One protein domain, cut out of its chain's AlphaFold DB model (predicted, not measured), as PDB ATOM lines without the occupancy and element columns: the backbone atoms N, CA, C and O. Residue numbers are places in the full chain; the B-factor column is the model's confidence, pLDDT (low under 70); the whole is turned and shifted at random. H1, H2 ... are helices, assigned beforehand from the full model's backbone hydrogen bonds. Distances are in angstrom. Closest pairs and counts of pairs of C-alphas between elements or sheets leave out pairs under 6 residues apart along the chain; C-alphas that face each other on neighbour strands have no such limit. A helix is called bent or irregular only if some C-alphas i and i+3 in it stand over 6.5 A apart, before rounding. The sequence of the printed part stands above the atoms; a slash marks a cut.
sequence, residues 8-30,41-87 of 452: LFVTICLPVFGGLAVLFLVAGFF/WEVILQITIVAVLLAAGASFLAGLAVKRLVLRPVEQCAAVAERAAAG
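AT A GLANCE: This is residues 8 to 30 and 41 to 87 of the 452 residues of the protein "PAS domain S-box-containing protein" of Desulfofustis glycolicus DSM 9705 (UniProt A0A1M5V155). One long helix, H2, runs nearly straight despite a bend, and a shorter helix, H1, packs beside its first arm, slightly crossed and opposite ways. Residues 64 to 87 stick out beyond this pair and make the length. The printed part has 70 residues, H1 then H2, all helix, extended with a radius of gyration of the C-alphas of 19.3 A, spanning 67 by 16 by 16 A.

HOW THE PARTS SIT: Start at H1, residues 8 to 30; it touches H2a, residues 41 to 69, closest at the C-alphas of Ile 12 and Ser 59, 6.7 A. H2a touches it with residues 48 to 59 alone, at a shallow tilt of 31 degrees, opposite ways. H2b, residues 72 to 85, is apart from H1. Every O i to N i+4 pair is within hydrogen-bond range in H2a and H2b, and 17 of 19 in H1.

IN THESE COORDINATES: Find C-alpha 8 at (28.280, 81.024, 129.382); H1 runs 34.2 A from there, neither bent nor irregular, but only just: C-alphas 12 and 15 are 6.3 A apart. H2, residues 41 to 85, was assigned as one helix by its hydrogen bonds but is bent: C-alphas 69 and 72 are 6.7 A apart. H2a, 41.6 A, and H2b, 19.9 A, stand at 21 degrees; H2b ends at C-alpha 85, (31.708, 110.985, 128.943).

THE WHOLE: Look to Trp 41 and Gly 87 for the farthest C-alphas, 67.7 A apart. Residues 31 to 40 are not printed, with 12.3 A between C-alphas 30 and 41. Residues 8 to 30 have pLDDT under 70.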
ATOM      1  N   LEU A   8      28.121  81.731 128.111       47.94
ATOM      2  CA  LEU A   8      28.280  81.024 129.382       47.94
ATOM      3  C   LEU A   8      28.020  79.518 129.215       47.94
ATOM      4  O   LEU A   8      28.753  78.701 129.767       47.94
ATOM      5  N   PHE A   9      27.030  79.153 128.393       47.19
ATOM      6  CA  PHE A   9      26.683  77.757 128.118       47.19
ATOM      7  C   PHE A   9      27.819  77.023 127.386       47.19
ATOM      8  O   PHE A   9      28.207  75.924 127.774       47.19
ATOM      9  N   VAL A  10      28.441  77.666 126.392       49.94
ATOM     10  CA  VAL A  10      29.566  77.085 125.632       49.94
ATOM     11  C   VAL A  10      30.840  76.977 126.482       49.94
ATOM     12  O   VAL A  10      31.547  75.973 126.406       49.94
ATOM     13  N   THR A  11      31.105  77.960 127.349       53.91
ATOM     14  CA  THR A  11      32.302  77.976 128.216       53.91
ATOM     15  C   THR A  11      32.238  76.918 129.323       53.91
ATOM     16  O   THR A  11      33.271  76.391 129.728       53.91
ATOM     17  N   ILE A  12      31.036  76.569 129.794       51.06
ATOM     18  CA  ILE A  12      30.837  75.515 130.801       51.06
ATOM     19  C   ILE A  12      30.808  74.123 130.149       51.06
ATOM     20  O   ILE A  12      31.346  73.175 130.717       51.06
ATOM     21  N   CYS A  13      30.232  73.973 128.951       49.41
ATOM     22  CA  CYS A  13      30.105  72.659 128.311       49.41
ATOM     23  C   CYS A  13      31.426  72.106 127.749       49.41
ATOM     24  O   CYS A  13      31.652  70.899 127.827       49.41
ATOM     25  N   LEU A  14      32.321  72.945 127.219       51.00
ATOM     26  CA  LEU A  14      33.575  72.483 126.606       51.00
ATOM     27  C   LEU A  14      34.524  71.724 127.572       51.00
ATOM     28  O   LEU A  14      35.002  70.651 127.193       51.00
ATOM     29  N   PRO A  15      34.769  72.176 128.823       55.75
ATOM     30  CA  PRO A  15      35.561  71.408 129.788       55.75
ATOM     31  C   PRO A  15      34.841  70.153 130.304       55.75
ATOM     32  O   PRO A  15      35.506  69.175 130.644       55.75
ATOM     33  N   VAL A  16      33.502  70.124 130.307       55.47
ATOM     34  CA  VAL A  16      32.721  68.925 130.672       55.47
ATOM     35  C   VAL A  16      32.872  67.831 129.609       55.47
ATOM     36  O   VAL A  16      33.107  66.675 129.959       55.47
ATOM     37  N   PHE A  17      32.836  68.186 128.319       55.28
ATOM     38  CA  PHE A  17      33.109  67.243 127.225       55.28
ATOM     39  C   PHE A  17      34.579  66.798 127.181       55.28
ATOM     40  O   PHE A  17      34.852  65.617 126.966       55.28
ATOM     41  N   GLY A  18      35.524  67.705 127.455       57.34
ATOM     42  CA  GLY A  18      36.947  67.366 127.587       57.34
ATOM     43  C   GLY A  18      37.226  66.403 128.750       57.34
ATOM     44  O   GLY A  18      37.965  65.435 128.583       57.34
ATOM     45  N   GLY A  19      36.577  66.605 129.903       56.97
ATOM     46  CA  GLY A  19      36.660  65.697 131.053       56.97
ATOM     47  C   GLY A  19      36.075  64.310 130.768       56.97
ATOM     48  O   GLY A  19      36.658  63.303 131.168       56.97
ATOM     49  N   LEU A  20      34.976  64.241 130.009       57.59
ATOM     50  CA  LEU A  20      34.365  62.986 129.553       57.59
ATOM     51  C   LEU A  20      35.274  62.200 128.592       57.59
ATOM     52  O   LEU A  20      35.364  60.977 128.697       57.59
ATOM     53  N   ALA A  21      35.992  62.888 127.699       57.66
ATOM     54  CA  ALA A  21      36.949  62.262 126.785       57.66
ATOM     55  C   ALA A  21      38.182  61.696 127.518       57.66
ATOM     56  O   ALA A  21      38.641  60.597 127.204       57.66
ATOM     57  N   VAL A  22      38.684  62.402 128.541       59.31
ATOM     58  CA  VAL A  22      39.775  61.917 129.407       59.31
ATOM     59  C   VAL A  22      39.325  60.711 130.239       59.31
ATOM     60  O   VAL A  22      40.085  59.758 130.390       59.31
ATOM     61  N   LEU A  23      38.075  60.693 130.710       58.28
ATOM     62  CA  LEU A  23      37.485  59.548 131.413       58.28
ATOM     63  C   LEU A  23      37.387  58.294 130.532       58.28
ATOM     64  O   LEU A  23      37.725  57.205 130.995       58.28
ATOM     65  N   PHE A  24      36.998  58.437 129.259       60.53
ATOM     66  CA  PHE A  24      36.993  57.324 128.301       60.53
ATOM     67  C   PHE A  24      38.405  56.783 128.021       60.53
ATOM     68  O   PHE A  24      38.594  55.571 127.921       60.53
ATOM     69  N   LEU A  25      39.408  57.664 127.953       57.97
ATOM     70  CA  LEU A  25      40.815  57.283 127.793       57.97
ATOM     71  C   LEU A  25      41.376  56.562 129.029       57.97
ATOM     72  O   LEU A  25      42.060  55.552 128.881       57.97
ATOM     73  N   VAL A  26      41.057  57.026 130.242       57.28
ATOM     74  CA  VAL A  26      41.496  56.390 131.500       57.28
ATOM     75  C   VAL A  26      40.809  55.035 131.708       57.28
ATOM     76  O   VAL A  26      41.472  54.071 132.090       57.28
ATOM     77  N   ALA A  27      39.516  54.918 131.384       57.06
ATOM     78  CA  ALA A  27      38.801  53.641 131.415       57.06
ATOM     79  C   ALA A  27      39.367  52.630 130.396       57.06
ATOM     80  O   ALA A  27      39.519  51.451 130.719       57.06
ATOM     81  N   GLY A  28      39.748  53.093 129.198       57.38
ATOM     82  CA  GLY A  28      40.426  52.267 128.191       57.38
ATOM     83  C   GLY A  28      41.834  51.825 128.606       57.38
ATOM     84  O   GLY A  28      42.234  50.698 128.318       57.38
ATOM     85  N   PHE A  29      42.572  52.667 129.337       53.62
ATOM     86  CA  PHE A  29      43.927  52.358 129.809       53.62
ATOM     87  C   PHE A  29      43.945  51.275 130.902       53.62
ATOM     88  O   PHE A  29      44.810  50.401 130.888       53.62
ATOM     89  N   PHE A  30      42.956  51.265 131.806       51.28
ATOM     90  CA  PHE A  30      42.813  50.214 132.826       51.28
ATOM     91  C   PHE A  30      42.424  48.846 132.246       51.28
ATOM     92  O   PHE A  30      42.767  47.821 132.828       51.28
ATOM     93  N   TRP A  41      32.648  46.830 139.062       72.94
ATOM     94  CA  TRP A  41      31.999  47.921 138.316       72.94
ATOM     95  C   TRP A  41      31.569  49.094 139.222       72.94
ATOM     96  O   TRP A  41      31.591  50.246 138.793       72.94
ATOM     97  N   GLU A  42      31.261  48.813 140.492       77.62
ATOM     98  CA  GLU A  42      30.942  49.811 141.518       77.62
ATOM     99  C   GLU A  42      32.103  50.782 141.786       77.62
ATOM    100  O   GLU A  42      31.882  51.985 141.912       77.62
ATOM    101  N   VAL A  43      33.349  50.296 141.802       77.56
ATOM    102  CA  VAL A  43      34.546  51.120 142.047       77.56
ATOM    103  C   VAL A  43      34.819  52.043 140.857       77.56
ATOM    104  O   VAL A  43      35.127  53.219 141.036       77.56
ATOM    105  N   ILE A  44      34.641  51.546 139.629       77.31
ATOM    106  CA  ILE A  44      34.792  52.348 138.401       77.31
ATOM    107  C   ILE A  44      33.733  53.457 138.353       77.31
ATOM    108  O   ILE A  44      34.044  54.609 138.031       77.31
ATOM    109  N   LEU A  45      32.488  53.133 138.717       80.56
ATOM    110  CA  LEU A  45      31.391  54.094 138.793       80.56
ATOM    111  C   LEU A  45      31.658  55.170 139.861       80.56
ATOM    112  O   LEU A  45      31.501  56.356 139.578       80.56
ATOM    113  N   GLN A  46      32.138  54.782 141.048       80.81
ATOM    114  CA  GLN A  46      32.524  55.720 142.110       80.81
ATOM    115  C   GLN A  46      33.648  56.668 141.672       80.81
ATOM    116  O   GLN A  46      33.522  57.881 141.843       80.81
ATOM    117  N   ILE A  47      34.714  56.149 141.050       81.31
ATOM    118  CA  ILE A  47      35.826  56.970 140.537       81.31
ATOM    119  C   ILE A  47      35.329  57.949 139.466       81.31
ATOM    120  O   ILE A  47      35.692  59.124 139.487       81.31
ATOM    121  N   THR A  48      34.462  57.490 138.562       78.81
ATOM    122  CA  THR A  48      33.894  58.323 137.491       78.81
ATOM    123  C   THR A  48      33.042  59.457 138.053       78.81
ATOM    124  O   THR A  48      33.202  60.608 137.649       78.81
ATOM    125  N   ILE A  49      32.174  59.165 139.027       81.94
ATOM    126  CA  ILE A  49      31.342  60.176 139.693       81.94
ATOM    127  C   ILE A  49      32.223  61.220 140.388       81.94
ATOM    128  O   ILE A  49      32.001  62.418 140.215       81.94
ATOM    129  N   VAL A  50      33.251  60.787 141.125       85.25
ATOM    130  CA  VAL A  50      34.188  61.702 141.794       85.25
ATOM    131  C   VAL A  50      34.934  62.570 140.776       85.25
ATOM    132  O   VAL A  50      35.027  63.781 140.968       85.25
ATOM    133  N   ALA A  51      35.408  61.996 139.669       80.50
ATOM    134  CA  ALA A  51      36.090  62.739 138.611       80.50
ATOM    135  C   ALA A  51      35.183  63.800 137.962       80.50
ATOM    136  O   ALA A  51      35.609  64.939 137.769       80.50
ATOM    137  N   VAL A  52      33.918  63.462 137.683       84.69
ATOM    138  CA  VAL A  52      32.929  64.410 137.143       84.69
ATOM    139  C   VAL A  52      32.629  65.528 138.145       84.69
ATOM    140  O   VAL A  52      32.598  66.695 137.759       84.69
ATOM    141  N   LEU A  53      32.462  65.205 139.433       86.00
ATOM    142  CA  LEU A  53      32.229  66.204 140.483       86.00
ATOM    143  C   LEU A  53      33.423  67.154 140.651       86.00
ATOM    144  O   LEU A  53      33.227  68.364 140.773       86.00
ATOM    145  N   LEU A  54      34.654  66.637 140.604       88.19
ATOM    146  CA  LEU A  54      35.868  67.456 140.644       88.19
ATOM    147  C   LEU A  54      35.985  68.361 139.412       88.19
ATOM    148  O   LEU A  54      36.285  69.546 139.557       88.19
ATOM    149  N   ALA A  55      35.694  67.847 138.212       83.62
ATOM    150  CA  ALA A  55      35.709  68.634 136.978       83.62
ATOM    151  C   ALA A  55      34.633  69.739 136.974       83.62
ATOM    152  O   ALA A  55      34.903  70.879 136.575       83.62
ATOM    153  N   ALA A  56      33.431  69.433 137.470       86.31
ATOM    154  CA  ALA A  56      32.355  70.406 137.643       86.31
ATOM    155  C   ALA A  56      32.732  71.481 138.676       86.31
ATOM    156  O   ALA A  56      32.561  72.674 138.418       86.31
ATOM    157  N   GLY A  57      33.320  71.079 139.808       89.81
ATOM    158  CA  GLY A  57      33.829  71.992 140.833       89.81
ATOM    159  C   GLY A  57      34.934  72.915 140.311       89.81
ATOM    160  O   GLY A  57      34.879  74.127 140.525       89.81
ATOM    161  N   ALA A  58      35.899  72.376 139.559       87.31
ATOM    162  CA  ALA A  58      36.970  73.152 138.935       87.31
ATOM    163  C   ALA A  58      36.432  74.160 137.904       87.31
ATOM    164  O   ALA A  58      36.847  75.319 137.904       87.31
ATOM    165  N   SER A  59      35.459  73.758 137.078       87.75
ATOM    166  CA  SER A  59      34.809  74.644 136.098       87.75
ATOM    167  C   SER A  59      34.020  75.767 136.778       87.75
ATOM    168  O   SER A  59      34.088  76.923 136.356       87.75
ATOM    169  N   PHE A  60      33.317  75.461 137.873       90.19
ATOM    170  CA  PHE A  60      32.613  76.462 138.673       90.19
ATOM    171  C   PHE A  60      33.580  77.473 139.306       90.19
ATOM    172  O   PHE A  60      33.358  78.683 139.218       90.19
ATOM    173  N   LEU A  61      34.687  76.999 139.888       89.38
ATOM    174  CA  LEU A  61      35.732  77.859 140.450       89.38
ATOM    175  C   LEU A  61      36.401  78.727 139.376       89.38
ATOM    176  O   LEU A  61      36.603  79.919 139.609       89.38
ATOM    177  N   ALA A  62      36.676  78.173 138.192       87.44
ATOM    178  CA  ALA A  62      37.207  78.922 137.056       87.44
ATOM    179  C   ALA A  62      36.231  80.016 136.594       87.44
ATOM    180  O   ALA A  62      36.636  81.165 136.416       87.44
ATOM    181  N   GLY A  63      34.932  79.712 136.490       88.06
ATOM    182  CA  GLY A  63      33.901  80.704 136.173       88.06
ATOM    183  C   GLY A  63      33.815  81.822 137.218       88.06
ATOM    184  O   GLY A  63      33.736  83.004 136.873       88.06
ATOM    185  N   LEU A  64      33.906  81.474 138.507       89.81
ATOM    186  CA  LEU A  64      33.937  82.454 139.594       89.81
ATOM    187  C   LEU A  64      35.195  83.337 139.527       89.81
ATOM    188  O   LEU A  64      35.114  84.548 139.762       89.81
ATOM    189  N   ALA A  65      36.342  82.743 139.184       84.00
ATOM    190  CA  ALA A  65      37.608  83.441 139.006       84.00
ATOM    191  C   ALA A  65      37.549  84.414 137.823       84.00
ATOM    192  O   ALA A  65      37.855  85.587 138.013       84.00
ATOM    193  N   VAL A  66      37.063  83.997 136.647       87.38
ATOM    194  CA  VAL A  66      36.885  84.879 135.475       87.38
ATOM    195  C   VAL A  66      35.937  86.034 135.799       87.38
ATOM    196  O   VAL A  66      36.254  87.196 135.534       87.38
ATOM    197  N   LYS A  67      34.802  85.747 136.453       86.12
ATOM    198  CA  LYS A  67      33.838  86.781 136.848       86.12
ATOM    199  C   LYS A  67      34.466  87.835 137.766       86.12
ATOM    200  O   LYS A  67      34.210  89.028 137.609       86.12
ATOM    201  N   ARG A  68      35.280  87.409 138.740       85.81
ATOM    202  CA  ARG A  68      35.908  88.312 139.718       85.81
ATOM    203  C   ARG A  68      37.159  89.014 139.194       85.81
ATOM    204  O   ARG A  68      37.374  90.169 139.551       85.81
ATOM    205  N   LEU A  69      37.983  88.338 138.400       83.50
ATOM    206  CA  LEU A  69      39.286  88.842 137.966       83.50
ATOM    207  C   LEU A  69      39.216  89.636 136.657       83.50
ATOM    208  O   LEU A  69      40.031  90.544 136.495       83.50
ATOM    209  N   VAL A  70      38.239  89.345 135.785       84.44
ATOM    210  CA  VAL A  70      38.113  89.949 134.446       84.44
ATOM    211  C   VAL A  70      36.819  90.749 134.289       84.44
ATOM    212  O   VAL A  70      36.900  91.958 134.093       84.44
ATOM    213  N   LEU A  71      35.634  90.126 134.416       86.88
ATOM    214  CA  LEU A  71      34.361  90.814 134.116       86.88
ATOM    215  C   LEU A  71      34.135  92.042 135.003       86.88
ATOM    216  O   LEU A  71      33.893  93.124 134.485       86.88
ATOM    217  N   ARG A  72      34.265  91.900 136.330       87.06
ATOM    218  CA  ARG A  72      34.055  93.022 137.264       87.06
ATOM    219  C   ARG A  72      34.971  94.229 136.982       87.06
ATOM    220  O   ARG A  72      34.462  95.342 136.916       87.06
ATOM    221  N   PRO A  73      36.295  94.060 136.801       86.25
ATOM    222  CA  PRO A  73      37.177  95.158 136.393       86.25
ATOM    223  C   PRO A  73      36.807  95.816 135.059       86.25
ATOM    224  O   PRO A  73      36.942  97.029 134.918       86.25
ATOM    225  N   VAL A  74      36.330  95.040 134.083       87.69
ATOM    226  CA  VAL A  74      35.878  95.583 132.792       87.69
ATOM    227  C   VAL A  74      34.576  96.375 132.953       87.69
ATOM    228  O   VAL A  74      34.465  97.472 132.415       87.69
ATOM    229  N   GLU A  75      33.625  95.881 133.750       88.56
ATOM    230  CA  GLU A  75      32.404  96.617 134.114       88.56
ATOM    231  C   GLU A  75      32.739  97.949 134.807       88.56
ATOM    232  O   GLU A  75      32.125  98.974 134.517       88.56
ATOM    233  N   GLN A  76      33.762  97.968 135.670       88.00
ATOM    234  CA  GLN A  76      34.260  99.199 136.293       88.00
ATOM    235  C   GLN A  76      34.845 100.178 135.267       88.00
ATOM    236  O   GLN A  76      34.568 101.372 135.358       88.00
ATOM    237  N   CYS A  77      35.615  99.696 134.283       88.50
ATOM    238  CA  CYS A  77      36.117 100.536 133.189       88.50
ATOM    239  C   CYS A  77      34.982 101.192 132.413       88.50
ATOM    240  O   CYS A  77      35.024 102.399 132.190       88.50
ATOM    241  N   ALA A  78      33.967 100.409 132.038       89.00
ATOM    242  CA  ALA A  78      32.809 100.914 131.313       89.00
ATOM    243  C   ALA A  78      32.072 101.992 132.125       89.00
ATOM    244  O   ALA A  78      31.833 103.082 131.616       89.00
ATOM    245  N   ALA A  79      31.814 101.737 133.410       90.06
ATOM    246  CA  ALA A  79      31.139 102.696 134.282       90.06
ATOM    247  C   ALA A  79      31.930 104.005 134.467       90.06
ATOM    248  O   ALA A  79      31.350 105.090 134.482       90.06
ATOM    249  N   VAL A  80      33.261 103.932 134.604       91.81
ATOM    250  CA  VAL A  80      34.109 105.132 134.699       91.81
ATOM    251  C   VAL A  80      34.140 105.892 133.373       91.81
ATOM    252  O   VAL A  80      34.051 107.117 133.386       91.81
ATOM    253  N   ALA A  81      34.213 105.191 132.239       89.06
ATOM    254  CA  ALA A  81      34.176 105.814 130.920       89.06
ATOM    255  C   ALA A  81      32.839 106.525 130.651       89.06
ATOM    256  O   ALA A  81      32.844 107.646 130.150       89.06
ATOM    257  N   GLU A  82      31.705 105.930 131.037       91.88
ATOM    258  CA  GLU A  82      30.382 106.564 130.934       91.88
ATOM    259  C   GLU A  82      30.284 107.835 131.787       91.88
ATOM    260  O   GLU A  82      29.780 108.856 131.321       91.88
ATOM    261  N   ARG A  83      30.823 107.817 133.014       92.50
ATOM    262  CA  ARG A  83      30.862 109.007 133.881       92.50
ATOM    263  C   ARG A  83      31.766 110.108 133.328       92.50
ATOM    264  O   ARG A  83      31.365 111.268 133.330       92.50
ATOM    265  N   ALA A  84      32.939 109.746 132.809       90.56
ATOM    266  CA  ALA A  84      33.833 110.693 132.150       90.56
ATOM    267  C   ALA A  84      33.188 111.298 130.891       90.56
ATOM    268  O   ALA A  84      33.288 112.501 130.672       90.56
ATOM    269  N   ALA A  85      32.462 110.500 130.099       88.31
ATOM    270  CA  ALA A  85      31.708 110.985 128.943       88.31
ATOM    271  C   ALA A  85      30.554 111.927 129.332       88.31
ATOM    272  O   ALA A  85      30.218 112.830 128.570       88.31
ATOM    273  N   ALA A  86      29.981 111.758 130.526       92.06
ATOM    274  CA  ALA A  86      28.990 112.669 131.098       92.06
ATOM    275  C   ALA A  86      29.599 113.954 131.706       92.06
ATOM    276  O   ALA A  86      28.856 114.785 132.226       92.06
ATOM    277  N   GLY A  87      30.925 114.129 131.650       87.75
ATOM    278  CA  GLY A  87      31.628 115.333 132.108       87.75
ATOM    279  C   GLY A  87      32.201 115.262 133.528       87.75
ATOM    280  O   GLY A  87      32.812 116.225 133.985       87.75
TER     281      GLY A  87